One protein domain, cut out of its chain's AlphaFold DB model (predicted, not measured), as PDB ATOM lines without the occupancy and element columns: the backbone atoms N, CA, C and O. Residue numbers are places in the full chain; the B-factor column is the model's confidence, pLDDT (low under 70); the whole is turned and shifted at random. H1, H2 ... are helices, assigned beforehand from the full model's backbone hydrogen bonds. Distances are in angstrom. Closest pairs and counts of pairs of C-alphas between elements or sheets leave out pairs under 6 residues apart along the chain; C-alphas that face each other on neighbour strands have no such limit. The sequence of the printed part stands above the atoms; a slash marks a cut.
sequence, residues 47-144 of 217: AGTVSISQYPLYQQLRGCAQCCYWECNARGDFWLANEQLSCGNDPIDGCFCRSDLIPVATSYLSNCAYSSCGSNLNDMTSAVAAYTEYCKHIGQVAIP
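AT A GLANCE: This is residues 47 to 144 of the 217 residues of an uncharacterized protein of Mytilinidion resinicola (UniProt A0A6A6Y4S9). Two long helices, H5 and H6, form a helical hairpin along the length of the domain, and four short helices joined by loops pack on it: H1 on H6, H2 on both long helices, H3 on H5, and H4 near the later part of H6. The printed part has 98 residues with six named helices, H1 to H6 in chain order, and no named strand; the class is all helix. It is compact, with a radius of gyration of the C-alphas of 12.5 A, yet elongated, spanning 41 by 26 by 23 A.

IN THESE COORDINATES: Start at Ala 47 and find C-alpha 56 at (40.703, 21.556, -2.299), where H1 begins, residues 56 to 59. H2 follows at residues 63 to 66, H3 at 79 to 84 and H4 at 93 to 96. H5, residues 102 to 116, measures 20.5 A and starts at C-alpha 102 at (45.483, 39.248, -8.574). H6, residues 121 to 141, measures 30.2 A and ends at C-alpha 141 at (43.709, 32.727, 8.293).

HOW THE PARTS SIT: Look first at H6, the hub, which touches four helices. It forms the hairpin with H5, opposite ways at a shallow tilt of 32 degrees, only just short of steep; their closest C-alphas, Ser 110 and Met 124, are 4.7 A apart. H1 touches residues 126 to 131 of H6 alone, the closest C-alphas being Leu 57 and Ala 130 at 5.0 A. H2 touches H5, with C-alphas 65 and 113 closest at 5.2 A. H3 touches H5 with C-alphas 84 and 105 closest at 6.9 A. H3 and H6 are apart. In H3, H5 and H6 every O i to N i+4 pair is within hydrogen-bond range; H1, H2 and H4 are too short for one.

THE WHOLE: The farthest C-alphas, Gly 118 and Pro 144, are 41.9 A apart. The printed part has no cut, and the link from H2 to H3 is long. Confidence is under 70 at residue 47, residues 72 to 76 and residues 140 to 144.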
ATOM      1  N   ALA A  47      53.396  34.835   5.995       61.03
ATOM      2  CA  ALA A  47      54.772  34.374   5.828       61.03
ATOM      3  C   ALA A  47      54.856  32.865   5.512       61.03
ATOM      4  O   ALA A  47      55.936  32.282   5.573       61.03
ATOM      5  N   GLY A  48      53.720  32.226   5.208       73.75
ATOM      6  CA  GLY A  48      53.652  30.832   4.783       73.75
ATOM      7  C   GLY A  48      54.194  30.648   3.367       73.75
ATOM      8  O   GLY A  48      54.059  31.528   2.517       73.75
ATOM      9  N   THR A  49      54.831  29.508   3.114       83.69
ATOM     10  CA  THR A  49      55.127  29.055   1.749       83.69
ATOM     11  C   THR A  49      53.816  28.760   1.032       83.69
ATOM     12  O   THR A  49      52.923  28.169   1.635       83.69
ATOM     13  N   VAL A  50      53.716  29.109  -0.254       86.38
ATOM     14  CA  VAL A  50      52.504  28.842  -1.039       86.38
ATOM     15  C   VAL A  50      52.148  27.355  -1.011       86.38
ATOM     16  O   VAL A  50      52.900  26.505  -1.489       86.38
ATOM     17  N   SER A  51      50.958  27.054  -0.499       88.19
ATOM     18  CA  SER A  51      50.401  25.708  -0.365       88.19
ATOM     19  C   SER A  51      49.153  25.505  -1.230       88.19
ATOM     20  O   SER A  51      48.290  24.687  -0.902       88.19
ATOM     21  N   ILE A  52      49.033  26.222  -2.357       88.88
ATOM     22  CA  ILE A  52      47.866  26.106  -3.253       88.88
ATOM     23  C   ILE A  52      47.661  24.677  -3.763       88.88
ATOM     24  O   ILE A  52      46.526  24.263  -3.967       88.88
ATOM     25  N   SER A  53      48.731  23.886  -3.900       86.69
ATOM     26  CA  SER A  53      48.626  22.482  -4.299       86.69
ATOM     27  C   SER A  53      47.846  21.640  -3.294       86.69
ATOM     28  O   SER A  53      47.258  20.642  -3.679       86.69
ATOM     29  N   GLN A  54      47.789  22.031  -2.022       86.81
ATOM     30  CA  GLN A  54      47.012  21.346  -0.985       86.81
ATOM     31  C   GLN A  54      45.578  21.890  -0.880       86.81
ATOM     32  O   GLN A  54      44.761  21.348  -0.136       86.81
ATOM     33  N   TYR A  55      45.246  22.946  -1.626       88.44
ATOM     34  CA  TYR A  55      43.935  23.572  -1.570       88.44
ATOM     35  C   TYR A  55      42.879  22.718  -2.302       88.44
ATOM     36  O   TYR A  55      43.115  22.303  -3.441       88.44
ATOM     37  N   PRO A  56      41.692  22.466  -1.714       89.00
ATOM     38  CA  PRO A  56      40.703  21.556  -2.299       89.00
ATOM     39  C   PRO A  56      40.265  21.929  -3.717       89.00
ATOM     40  O   PRO A  56      40.130  21.051  -4.564       89.00
ATOM     41  N   LEU A  57      40.084  23.225  -4.001       87.88
ATOM     42  CA  LEU A  57      39.691  23.670  -5.341       87.88
ATOM     43  C   LEU A  57      40.796  23.445  -6.374       87.88
ATOM     44  O   LEU A  57      40.489  23.152  -7.522       87.88
ATOM     45  N   TYR A  58      42.065  23.516  -5.972       88.69
ATOM     46  CA  TYR A  58      43.177  23.185  -6.857       88.69
ATOM     47  C   TYR A  58      43.201  21.686  -7.188       88.69
ATOM     48  O   TYR A  58      43.374  21.296  -8.341       88.69
ATOM     49  N   GLN A  59      42.969  20.831  -6.188       90.06
ATOM     50  CA  GLN A  59      42.926  19.372  -6.361       90.06
ATOM     51  C   GLN A  59      41.778  18.906  -7.271       90.06
ATOM     52  O   GLN A  59      41.869  17.845  -7.880       90.06
ATOM     53  N   GLN A  60      40.718  19.707  -7.399       91.12
ATOM     54  CA  GLN A  60      39.588  19.438  -8.294       91.12
ATOM     55  C   GLN A  60      39.833  19.874  -9.747       91.12
ATOM     56  O   GLN A  60      39.063  19.500 -10.631       91.12
ATOM     57  N   LEU A  61      40.884  20.655 -10.015       88.81
ATOM     58  CA  LEU A  61      41.219  21.079 -11.373       88.81
ATOM     59  C   LEU A  61      41.633  19.884 -12.235       88.81
ATOM     60  O   LEU A  61      42.327  18.971 -11.783       88.81
ATOM     61  N   ARG A  62      41.292  19.938 -13.525       89.75
ATOM     62  CA  ARG A  62      41.883  19.039 -14.525       89.75
ATOM     63  C   ARG A  62      43.398  19.258 -14.589       89.75
ATOM     64  O   ARG A  62      43.874  20.380 -14.418       89.75
ATOM     65  N   GLY A  63      44.154  18.209 -14.923       87.94
ATOM     66  CA  GLY A  63      45.622  18.271 -15.009       87.94
ATOM     67  C   GLY A  63      46.143  19.403 -15.907       87.94
ATOM     68  O   GLY A  63      47.092  20.087 -15.538       87.94
ATOM     69  N   CYS A  64      45.457  19.688 -17.020       88.44
ATOM     70  CA  CYS A  64      45.783  20.807 -17.913       88.44
ATOM     71  C   CYS A  64      45.694  22.189 -17.234       88.44
ATOM     72  O   CYS A  64      46.482  23.072 -17.548       88.44
ATOM     73  N   ALA A  65      44.766  22.384 -16.291       90.19
ATOM     74  CA  ALA A  65      44.606  23.636 -15.555       90.19
ATOM     75  C   ALA A  65      45.550  23.698 -14.346       90.19
ATOM     76  O   ALA A  65      46.061  24.765 -14.013       90.19
ATOM     77  N   GLN A  66      45.862  22.555 -13.730       90.56
ATOM     78  CA  GLN A  66      46.926  22.462 -12.724       90.56
ATOM     79  C   GLN A  66      48.288  22.865 -13.313       90.56
ATOM     80  O   GLN A  66      49.050  23.584 -12.669       90.56
ATOM     81  N   CYS A  67      48.540  22.504 -14.576       88.50
ATOM     82  CA  CYS A  67      49.702  22.945 -15.351       88.50
ATOM     83  C   CYS A  67      49.798  24.452 -15.581       88.50
ATOM     84  O   CYS A  67      50.838  24.943 -16.002       88.50
ATOM     85  N   CYS A  68      48.746  25.217 -15.312       89.56
ATOM     86  CA  CYS A  68      48.850  26.666 -15.389       89.56
ATOM     87  C   CYS A  68      49.548  27.260 -14.166       89.56
ATOM     88  O   CYS A  68      50.111  28.342 -14.244       89.56
ATOM     89  N   TYR A  69      49.571  26.556 -13.038       89.38
ATOM     90  CA  TYR A  69      50.245  27.035 -11.832       89.38
ATOM     91  C   TYR A  69      51.724  26.657 -11.803       89.38
ATOM     92  O   TYR A  69      52.545  27.400 -11.262       89.38
ATOM     93  N   TRP A  70      52.051  25.517 -12.407       85.38
ATOM     94  CA  TRP A  70      53.362  24.881 -12.362       85.38
ATOM     95  C   TRP A  70      53.857  24.605 -13.767       85.38
ATOM     96  O   TRP A  70      53.075  24.235 -14.633       85.38
ATOM     97  N   GLU A  71      55.161  24.684 -13.985       74.69
ATOM     98  CA  GLU A  71      55.710  24.284 -15.271       74.69
ATOM     99  C   GLU A  71      55.583  22.761 -15.465       74.69
ATOM    100  O   GLU A  71      56.199  21.959 -14.757       74.69
ATOM    101  N   CYS A  72      54.761  22.338 -16.429       68.44
ATOM    102  CA  CYS A  72      54.529  20.912 -16.684       68.44
ATOM    103  C   CYS A  72      55.640  20.228 -17.481       68.44
ATOM    104  O   CYS A  72      55.794  19.010 -17.377       68.44
ATOM    105  N   ASN A  73      56.450  21.007 -18.203       57.91
ATOM    106  CA  ASN A  73      57.489  20.502 -19.099       57.91
ATOM    107  C   ASN A  73      58.925  20.684 -18.568       57.91
ATOM    108  O   ASN A  73      59.851  20.129 -19.158       57.91
ATOM    109  N   ALA A  74      59.137  21.373 -17.439       52.31
ATOM    110  CA  ALA A  74      60.448  21.469 -16.795       52.31
ATOM    111  C   ALA A  74      60.351  21.609 -15.264       52.31
ATOM    112  O   ALA A  74      59.406  22.184 -14.742       52.31
ATOM    113  N   ARG A  75      61.331  20.993 -14.579       51.72
ATOM    114  CA  ARG A  75      61.812  21.112 -13.175       51.72
ATOM    115  C   ARG A  75      60.839  21.289 -11.990       51.72
ATOM    116  O   ARG A  75      61.300  21.199 -10.857       51.72
ATOM    117  N   GLY A  76      59.523  21.364 -12.183       59.50
ATOM    118  CA  GLY A  76      58.562  21.569 -11.095       59.50
ATOM    119  C   GLY A  76      58.597  22.990 -10.530       59.50
ATOM    120  O   GLY A  76      58.216  23.194  -9.375       59.50
ATOM    121  N   ASP A  77      59.063  23.949 -11.331       71.56
ATOM    122  CA  ASP A  77      59.149  25.346 -10.934       71.56
ATOM    123  C   ASP A  77      57.758  25.994 -10.959       71.56
ATOM    124  O   ASP A  77      56.872  25.657 -11.757       71.56
ATOM    125  N   PHE A  78      57.540  26.911 -10.018       80.31
ATOM    126  CA  PHE A  78      56.258  27.575  -9.810       80.31
ATOM    127  C   PHE A  78      56.091  28.699 -10.842       80.31
ATOM    128  O   PHE A  78      56.224  29.878 -10.516       80.31
ATOM    129  N   TRP A  79      55.845  28.326 -12.101       84.94
ATOM    130  CA  TRP A  79      55.848  29.234 -13.255       84.94
ATOM    131  C   TRP A  79      54.990  30.481 -13.045       84.94
ATOM    132  O   TRP A  79      55.449  31.597 -13.282       84.94
ATOM    133  N   LEU A  80      53.764  30.314 -12.538       88.38
ATOM    134  CA  LEU A  80      52.882  31.446 -12.260       88.38
ATOM    135  C   LEU A  80      53.541  32.441 -11.294       88.38
ATOM    136  O   LEU A  80      53.538  33.644 -11.530       88.38
ATOM    137  N   ALA A  81      54.127  31.943 -10.210       86.62
ATOM    138  CA  ALA A  81      54.706  32.794  -9.184       86.62
ATOM    139  C   ALA A  81      56.028  33.430  -9.626       86.62
ATOM    140  O   ALA A  81      56.264  34.595  -9.320       86.62
ATOM    141  N   ASN A  82      56.871  32.689 -10.345       85.81
ATOM    142  CA  ASN A  82      58.162  33.189 -10.793       85.81
ATOM    143  C   ASN A  82      58.005  34.149 -11.983       85.81
ATOM    144  O   ASN A  82      58.334  35.326 -11.876       85.81
ATOM    145  N   GLU A  83      57.416  33.688 -13.081       85.69
ATOM    146  CA  GLU A  83      57.451  34.412 -14.355       85.69
ATOM    147  C   GLU A  83      56.341  35.447 -14.483       85.69
ATOM    148  O   GLU A  83      56.552  36.530 -15.020       85.69
ATOM    149  N   GLN A  84      55.145  35.139 -13.976       88.94
ATOM    150  CA  GLN A  84      53.995  36.036 -14.144       88.94
ATOM    151  C   GLN A  84      53.875  37.038 -12.996       88.94
ATOM    152  O   GLN A  84      53.469  38.177 -13.211       88.94
ATOM    153  N   LEU A  85      54.221  36.619 -11.775       88.12
ATOM    154  CA  LEU A  85      54.081  37.442 -10.571       88.12
ATOM    155  C   LEU A  85      55.412  37.987 -10.036       88.12
ATOM    156  O   LEU A  85      55.395  38.852  -9.162       88.12
ATOM    157  N   SER A  86      56.556  37.519 -10.553       89.56
ATOM    158  CA  SER A  86      57.895  37.943 -10.109       89.56
ATOM    159  C   SER A  86      58.125  37.779  -8.598       89.56
ATOM    160  O   SER A  86      58.852  38.551  -7.974       89.56
ATOM    161  N   CYS A  87      57.519  36.750  -7.998       86.06
ATOM    162  CA  CYS A  87      57.687  36.385  -6.589       86.06
ATOM    163  C   CYS A  87      58.929  35.517  -6.327       86.06
ATOM    164  O   CYS A  87      59.229  35.212  -5.172       86.06
ATOM    165  N   GLY A  88      59.654  35.123  -7.379       84.69
ATOM    166  CA  GLY A  88      60.817  34.238  -7.305       84.69
ATOM    167  C   GLY A  88      60.456  32.751  -7.214       84.69
ATOM    168  O   GLY A  88      59.305  32.354  -7.380       84.69
ATOM    169  N   ASN A  89      61.471  31.916  -6.961       78.06
ATOM    170  CA  ASN A  89      61.349  30.448  -6.959       78.06
ATOM    171  C   ASN A  89      60.676  29.873  -5.702       78.06
ATOM    172  O   ASN A  89      60.125  28.770  -5.742       78.06
ATOM    173  N   ASP A  90      60.712  30.614  -4.595       78.75
ATOM    174  CA  ASP A  90      60.131  30.237  -3.304       78.75
ATOM    175  C   ASP A  90      59.088  31.271  -2.880       78.75
ATOM    176  O   ASP A  90      59.313  32.043  -1.942       78.75
ATOM    177  N   PRO A  91      57.953  31.347  -3.599       83.25
ATOM    178  CA  PRO A  91      56.940  32.332  -3.288       83.25
ATOM    179  C   PRO A  91      56.347  32.055  -1.907       83.25
ATOM    180  O   PRO A  91      55.945  30.935  -1.575       83.25
ATOM    181  N   ILE A  92      56.262  33.117  -1.114       87.69
ATOM    182  CA  ILE A  92      55.420  33.156   0.076       87.69
ATOM    183  C   ILE A  92      54.019  33.629  -0.300       87.69
ATOM    184  O   ILE A  92      53.831  34.396  -1.251       87.69
ATOM    185  N   ASP A  93      53.049  33.221   0.500       88.44
ATOM    186  CA  ASP A  93      51.641  33.573   0.370       88.44
ATOM    187  C   ASP A  93      51.404  35.077   0.243       88.44
ATOM    188  O   ASP A  93      50.610  35.513  -0.588       88.44
ATOM    189  N   GLY A  94      52.133  35.891   1.010       85.69
ATOM    190  CA  GLY A  94      52.029  37.348   0.930       85.69
ATOM    191  C   GLY A  94      52.374  37.931  -0.448       85.69
ATOM    192  O   GLY A  94      51.761  38.914  -0.857       85.69
ATOM    193  N   CYS A  95      53.323  37.336  -1.180       88.19
ATOM    194  CA  CYS A  95      53.631  37.765  -2.547       88.19
ATOM    195  C   CYS A  95      52.637  37.167  -3.539       88.19
ATOM    196  O   CYS A  95      52.072  37.883  -4.361       88.19
ATOM    197  N   PHE A  96      52.384  35.865  -3.423       89.38
ATOM    198  CA  PHE A  96      51.505  35.150  -4.336       89.38
ATOM    199  C   PHE A  96      50.077  35.698  -4.325       89.38
ATOM    200  O   PHE A  96      49.448  35.758  -5.366       89.38
ATOM    201  N   CYS A  97      49.588  36.162  -3.175       91.94
ATOM    202  CA  CYS A  97      48.231  36.674  -3.005       91.94
ATOM    203  C   CYS A  97      48.145  38.197  -2.862       91.94
ATOM    204  O   CYS A  97      47.159  38.720  -2.336       91.94
ATOM    205  N   ARG A  98      49.158  38.931  -3.336       89.31
ATOM    206  CA  ARG A  98      49.161  40.397  -3.294       89.31
ATOM    207  C   ARG A  98      48.043  40.960  -4.174       89.31
ATOM    208  O   ARG A  98      47.863  40.537  -5.314       89.31
ATOM    209  N   SER A  99      47.275  41.919  -3.659       87.75
ATOM    210  CA  SER A  99      46.039  42.388  -4.307       87.75
ATOM    211  C   SER A  99      46.254  43.033  -5.682       87.75
ATOM    212  O   SER A  99      45.399  42.914  -6.552       87.75
ATOM    213  N   ASP A 100      47.392  43.695  -5.887       85.62
ATOM    214  CA  ASP A 100      47.824  44.273  -7.167       85.62
ATOM    215  C   ASP A 100      48.204  43.205  -8.206       85.62
ATOM    216  O   ASP A 100      48.107  43.455  -9.404       85.62
ATOM    217  N   LEU A 101      48.590  42.009  -7.756       90.19
ATOM    218  CA  LEU A 101      48.989  40.890  -8.611       90.19
ATOM    219  C   LEU A 101      47.815  39.970  -8.985       90.19
ATOM    220  O   LEU A 101      47.907  39.219  -9.955       90.19
ATOM    221  N   ILE A 102      46.680  40.054  -8.279       90.44
ATOM    222  CA  ILE A 102      45.483  39.248  -8.574       90.44
ATOM    223  C   ILE A 102      45.001  39.409 -10.032       90.44
ATOM    224  O   ILE A 102      44.751  38.387 -10.678       90.44
ATOM    225  N   PRO A 103      44.882  40.622 -10.609       91.31
ATOM    226  CA  PRO A 103      44.451  40.770 -12.000       91.31
ATOM    227  C   PRO A 103      45.427  40.133 -12.997       91.31
ATOM    228  O   PRO A 103      45.001  39.531 -13.981       91.31
ATOM    229  N   VAL A 104      46.732  40.217 -12.718       92.69
ATOM    230  CA  VAL A 104      47.783  39.614 -13.552       92.69
ATOM    231  C   VAL A 104      47.662  38.092 -13.526       92.69
ATOM    232  O   VAL A 104      47.563  37.458 -14.577       92.69
ATOM    233  N   ALA A 105      47.570  37.509 -12.328       92.19
ATOM    234  CA  ALA A 105      47.436  36.068 -12.153       92.19
ATOM    235  C   ALA A 105      46.156  35.512 -12.785       92.19
ATOM    236  O   ALA A 105      46.195  34.502 -13.482       92.19
ATOM    237  N   THR A 106      45.014  36.169 -12.573       93.62
ATOM    238  CA  THR A 106      43.727  35.698 -13.108       93.62
ATOM    239  C   THR A 106      43.662  35.804 -14.631       93.62
ATOM    240  O   THR A 106      43.184  34.872 -15.279       93.62
ATOM    241  N   SER A 107      44.215  36.871 -15.219       93.12
ATOM    242  CA  SER A 107      44.357  37.007 -16.674       93.12
ATOM    243  C   SER A 107      45.198  35.870 -17.257       93.12
ATOM    244  O   SER A 107      44.744  35.156 -18.156       93.12
ATOM    245  N   TYR A 108      46.377  35.619 -16.686       93.56
ATOM    246  CA  TYR A 108      47.243  34.529 -17.123       93.56
ATOM    247  C   TYR A 108      46.569  33.155 -16.977       93.56
ATOM    248  O   TYR A 108      46.551  32.384 -17.934       93.56
ATOM    249  N   LEU A 109      45.977  32.849 -15.817       93.81
ATOM    250  CA  LEU A 109      45.320  31.562 -15.565       93.81
ATOM    251  C   LEU A 109      44.176  31.314 -16.545       93.81
ATOM    252  O   LEU A 109      44.023  30.199 -17.040       93.81
ATOM    253  N   SER A 110      43.413  32.358 -16.872       92.38
ATOM    254  CA  SER A 110      42.339  32.266 -17.855       92.38
ATOM    255  C   SER A 110      42.879  31.929 -19.253       92.38
ATOM    256  O   SER A 110      42.407  30.984 -19.881       92.38
ATOM    257  N   ASN A 111      43.934  32.608 -19.708       90.69
ATOM    258  CA  ASN A 111      44.545  32.365 -21.018       90.69
ATOM    259  C   ASN A 111      45.250  31.002 -21.090       90.69
ATOM    260  O   ASN A 111      45.153  30.291 -22.095       90.69
ATOM    261  N   CYS A 112      45.938  30.609 -20.019       90.81
ATOM    262  CA  CYS A 112      46.602  29.317 -19.938       90.81
ATOM    263  C   CYS A 112      45.589  28.170 -19.949       90.81
ATOM    264  O   CYS A 112      45.740  27.238 -20.735       90.81
ATOM    265  N   ALA A 113      44.525  28.244 -19.144       91.31
ATOM    266  CA  ALA A 113      43.500  27.206 -19.126       91.31
ATOM    267  C   ALA A 113      42.755  27.142 -20.467       91.31
ATOM    268  O   ALA A 113      42.501  26.054 -20.978       91.31
ATOM    269  N   TYR A 114      42.476  28.289 -21.094       89.62
ATOM    270  CA  TYR A 114      41.862  28.322 -22.419       89.62
ATOM    271  C   TYR A 114      42.722  27.620 -23.479       89.62
ATOM    272  O   TYR A 114      42.212  26.824 -24.263       89.62
ATOM    273  N   SER A 115      44.027  27.881 -23.503       87.75
ATOM    274  CA  SER A 115      44.939  27.267 -24.478       87.75
ATOM    275  C   SER A 115      45.243  25.799 -24.167       87.75
ATOM    276  O   SER A 115      45.233  24.961 -25.066       87.75
ATOM    277  N   SER A 116      45.455  25.464 -22.894       87.00
ATOM    278  CA  SER A 116      45.947  24.149 -22.463       87.00
ATOM    279  C   SER A 116      44.839  23.117 -22.244       87.00
ATOM    280  O   SER A 116      45.095  21.920 -22.334       87.00
ATOM    281  N   CYS A 117      43.603  23.547 -21.970       88.50
ATOM    282  CA  CYS A 117      42.472  22.649 -21.697       88.50
ATOM    283  C   CYS A 117      41.484  22.502 -22.865       88.50
ATOM    284  O   CYS A 117      40.374  22.000 -22.669       88.50
ATOM    285  N   GLY A 118      41.869  22.914 -24.078       87.00
ATOM    286  CA  GLY A 118      41.022  22.799 -25.269       87.00
ATOM    287  C   GLY A 118      39.882  23.819 -25.308       87.00
ATOM    288  O   GLY A 118      38.769  23.484 -25.701       87.00
ATOM    289  N   SER A 119      40.148  25.053 -24.874       87.62
ATOM    290  CA  SER A 119      39.231  26.197 -24.980       87.62
ATOM    291  C   SER A 119      37.916  26.054 -24.205       87.62
ATOM    292  O   SER A 119      36.914  26.688 -24.535       87.62
ATOM    293  N   ASN A 120      37.917  25.246 -23.143       84.81
ATOM    294  CA  ASN A 120      36.762  25.066 -22.273       84.81
ATOM    295  C   ASN A 120      36.665  26.200 -21.239       84.81
ATOM    296  O   ASN A 120      37.551  26.382 -20.401       84.81
ATOM    297  N   LEU A 121      35.550  26.934 -21.263       90.12
ATOM    298  CA  LEU A 121      35.292  28.037 -20.336       90.12
ATOM    299  C   LEU A 121      35.225  27.579 -18.870       90.12
ATOM    300  O   LEU A 121      35.647  28.320 -17.986       90.12
ATOM    301  N   ASN A 122      34.768  26.352 -18.598       92.25
ATOM    302  CA  ASN A 122      34.700  25.827 -17.231       92.25
ATOM    303  C   ASN A 122      36.094  25.663 -16.618       92.25
ATOM    304  O   ASN A 122      36.279  25.921 -15.428       92.25
ATOM    305  N   ASP A 123      37.085  25.277 -17.423       90.62
ATOM    306  CA  ASP A 123      38.470  25.135 -16.970       90.62
ATOM    307  C   ASP A 123      39.108  26.503 -16.705       90.62
ATOM    308  O   ASP A 123      39.828  26.667 -15.724       90.62
ATOM    309  N   MET A 124      38.768  27.522 -17.506       93.00
ATOM    310  CA  MET A 124      39.171  28.906 -17.226       93.00
ATOM    311  C   MET A 124      38.594  29.406 -15.904       93.00
ATOM    312  O   MET A 124      39.327  29.917 -15.057       93.00
ATOM    313  N   THR A 125      37.276  29.279 -15.726       93.69
ATOM    314  CA  THR A 125      36.594  29.803 -14.542       93.69
ATOM    315  C   THR A 125      37.028  29.064 -13.281       93.69
ATOM    316  O   THR A 125      37.275  29.709 -12.265       93.69
ATOM    317  N   SER A 126      37.174  27.737 -13.335       93.69
ATOM    318  CA  SER A 126      37.627  26.944 -12.186       93.69
ATOM    319  C   SER A 126      39.087  27.218 -11.819       93.69
ATOM    320  O   SER A 126      39.376  27.352 -10.630       93.69
ATOM    321  N   ALA A 127      39.986  27.393 -12.798       92.31
ATOM    322  CA  ALA A 127      41.367  27.805 -12.536       92.31
ATOM    323  C   ALA A 127      41.403  29.173 -11.844       92.31
ATOM    324  O   ALA A 127      41.951  29.323 -10.757       92.31
ATOM    325  N   VAL A 128      40.730  30.181 -12.398       94.31
ATOM    326  CA  VAL A 128      40.671  31.505 -11.761       94.31
ATOM    327  C   VAL A 128      40.085  31.422 -10.346       94.31
ATOM    328  O   VAL A 128      40.669  31.978  -9.415       94.31
ATOM    329  N   ALA A 129      38.990  30.676 -10.163       94.38
ATOM    330  CA  ALA A 129      38.339  30.508  -8.868       94.38
ATOM    331  C   ALA A 129      39.264  29.864  -7.825       94.38
ATOM    332  O   ALA A 129      39.345  30.354  -6.700       94.38
ATOM    333  N   ALA A 130      40.005  28.812  -8.191       94.06
ATOM    334  CA  ALA A 130      40.941  28.150  -7.284       94.06
ATOM    335  C   ALA A 130      42.007  29.122  -6.753       94.06
ATOM    336  O   ALA A 130      42.308  29.103  -5.561       94.06
ATOM    337  N   TYR A 131      42.521  30.018  -7.602       93.44
ATOM    338  CA  TYR A 131      43.476  31.050  -7.190       93.44
ATOM    339  C   TYR A 131      42.837  32.124  -6.302       93.44
ATOM    340  O   TYR A 131      43.353  32.436  -5.229       93.44
ATOM    341  N   THR A 132      41.699  32.687  -6.716       93.00
ATOM    342  CA  THR A 132      41.067  33.780  -5.963       93.00
ATOM    343  C   THR A 132      40.564  33.327  -4.600       93.00
ATOM    344  O   THR A 132      40.703  34.061  -3.625       93.00
ATOM    345  N   GLU A 133      40.006  32.118  -4.507       92.25
ATOM    346  CA  GLU A 133      39.525  31.565  -3.241       92.25
ATOM    347  C   GLU A 133      40.679  31.165  -2.322       92.25
ATOM    348  O   GLU A 133      40.603  31.411  -1.121       92.25
ATOM    349  N   TYR A 134      41.781  30.643  -2.873       91.75
ATOM    350  CA  TYR A 134      43.002  30.423  -2.101       91.75
ATOM    351  C   TYR A 134      43.488  31.726  -1.457       91.75
ATOM    352  O   TYR A 134      43.683  31.797  -0.244       91.75
ATOM    353  N   CYS A 135      43.598  32.799  -2.239       90.81
ATOM    354  CA  CYS A 135      44.075  34.075  -1.718       90.81
ATOM    355  C   CYS A 135      43.124  34.727  -0.710       90.81
ATOM    356  O   CYS A 135      43.584  35.346   0.251       90.81
ATOM    357  N   LYS A 136      41.808  34.530  -0.859       90.12
ATOM    358  CA  LYS A 136      40.829  34.913   0.169       90.12
ATOM    359  C   LYS A 136      41.015  34.115   1.458       90.12
ATOM    360  O   LYS A 136      41.065  34.721   2.523       90.12
ATOM    361  N   HIS A 137      41.149  32.791   1.367       86.19
ATOM    362  CA  HIS A 137      41.355  31.914   2.524       86.19
ATOM    363  C   HIS A 137      42.604  32.327   3.308       86.19
ATOM    364  O   HIS A 137      42.570  32.498   4.523       86.19
ATOM    365  N   ILE A 138      43.712  32.540   2.606       83.62
ATOM    366  CA  ILE A 138      44.973  32.981   3.195       83.62
ATOM    367  C   ILE A 138      44.808  34.354   3.871       83.62
ATOM    368  O   ILE A 138      45.221  34.534   5.016       83.62
ATOM    369  N   GLY A 139      44.091  35.293   3.243       70.81
ATOM    370  CA  GLY A 139      43.714  36.576   3.851       70.81
ATOM    371  C   GLY A 139      42.756  36.492   5.054       70.81
ATOM    372  O   GLY A 139      42.635  37.470   5.786       70.81
ATOM    373  N   GLN A 140      42.097  35.352   5.289       61.06
ATOM    374  CA  GLN A 140      41.240  35.105   6.458       61.06
ATOM    375  C   GLN A 140      41.996  34.415   7.605       61.06
ATOM    376  O   GLN A 140      41.829  34.802   8.758       61.06
ATOM    377  N   VAL A 141      42.862  33.439   7.303       56.78
ATOM    378  CA  VAL A 141      43.709  32.727   8.293       56.78
ATOM    379  C   VAL A 141      44.735  33.656   8.955       56.78
ATOM    380  O   VAL A 141      45.109  33.489  10.112       56.78
ATOM    381  N   ALA A 142      45.113  34.689   8.217       48.09
ATOM    382  CA  ALA A 142      45.816  35.892   8.621       48.09
ATOM    383  C   ALA A 142      45.305  36.622   9.874       48.09
ATOM    384  O   ALA A 142      46.065  37.292  10.579       48.09
ATOM    385  N   ILE A 143      44.001  36.570  10.138       41.03
ATOM    386  CA  ILE A 143      43.450  37.119  11.368       41.03
ATOM    387  C   ILE A 143      43.710  36.037  12.414       41.03
ATOM    388  O   ILE A 143      43.074  34.984  12.318       41.03
ATOM    389  N   PRO A 144      44.599  36.232  13.414       38.41
ATOM    390  CA  PRO A 144      44.604  35.343  14.560       38.41
ATOM    391  C   PRO A 144      43.204  35.435  15.157       38.41
ATOM    392  O   PRO A 144      42.844  36.409  15.815       38.41
TER     393      PRO A 144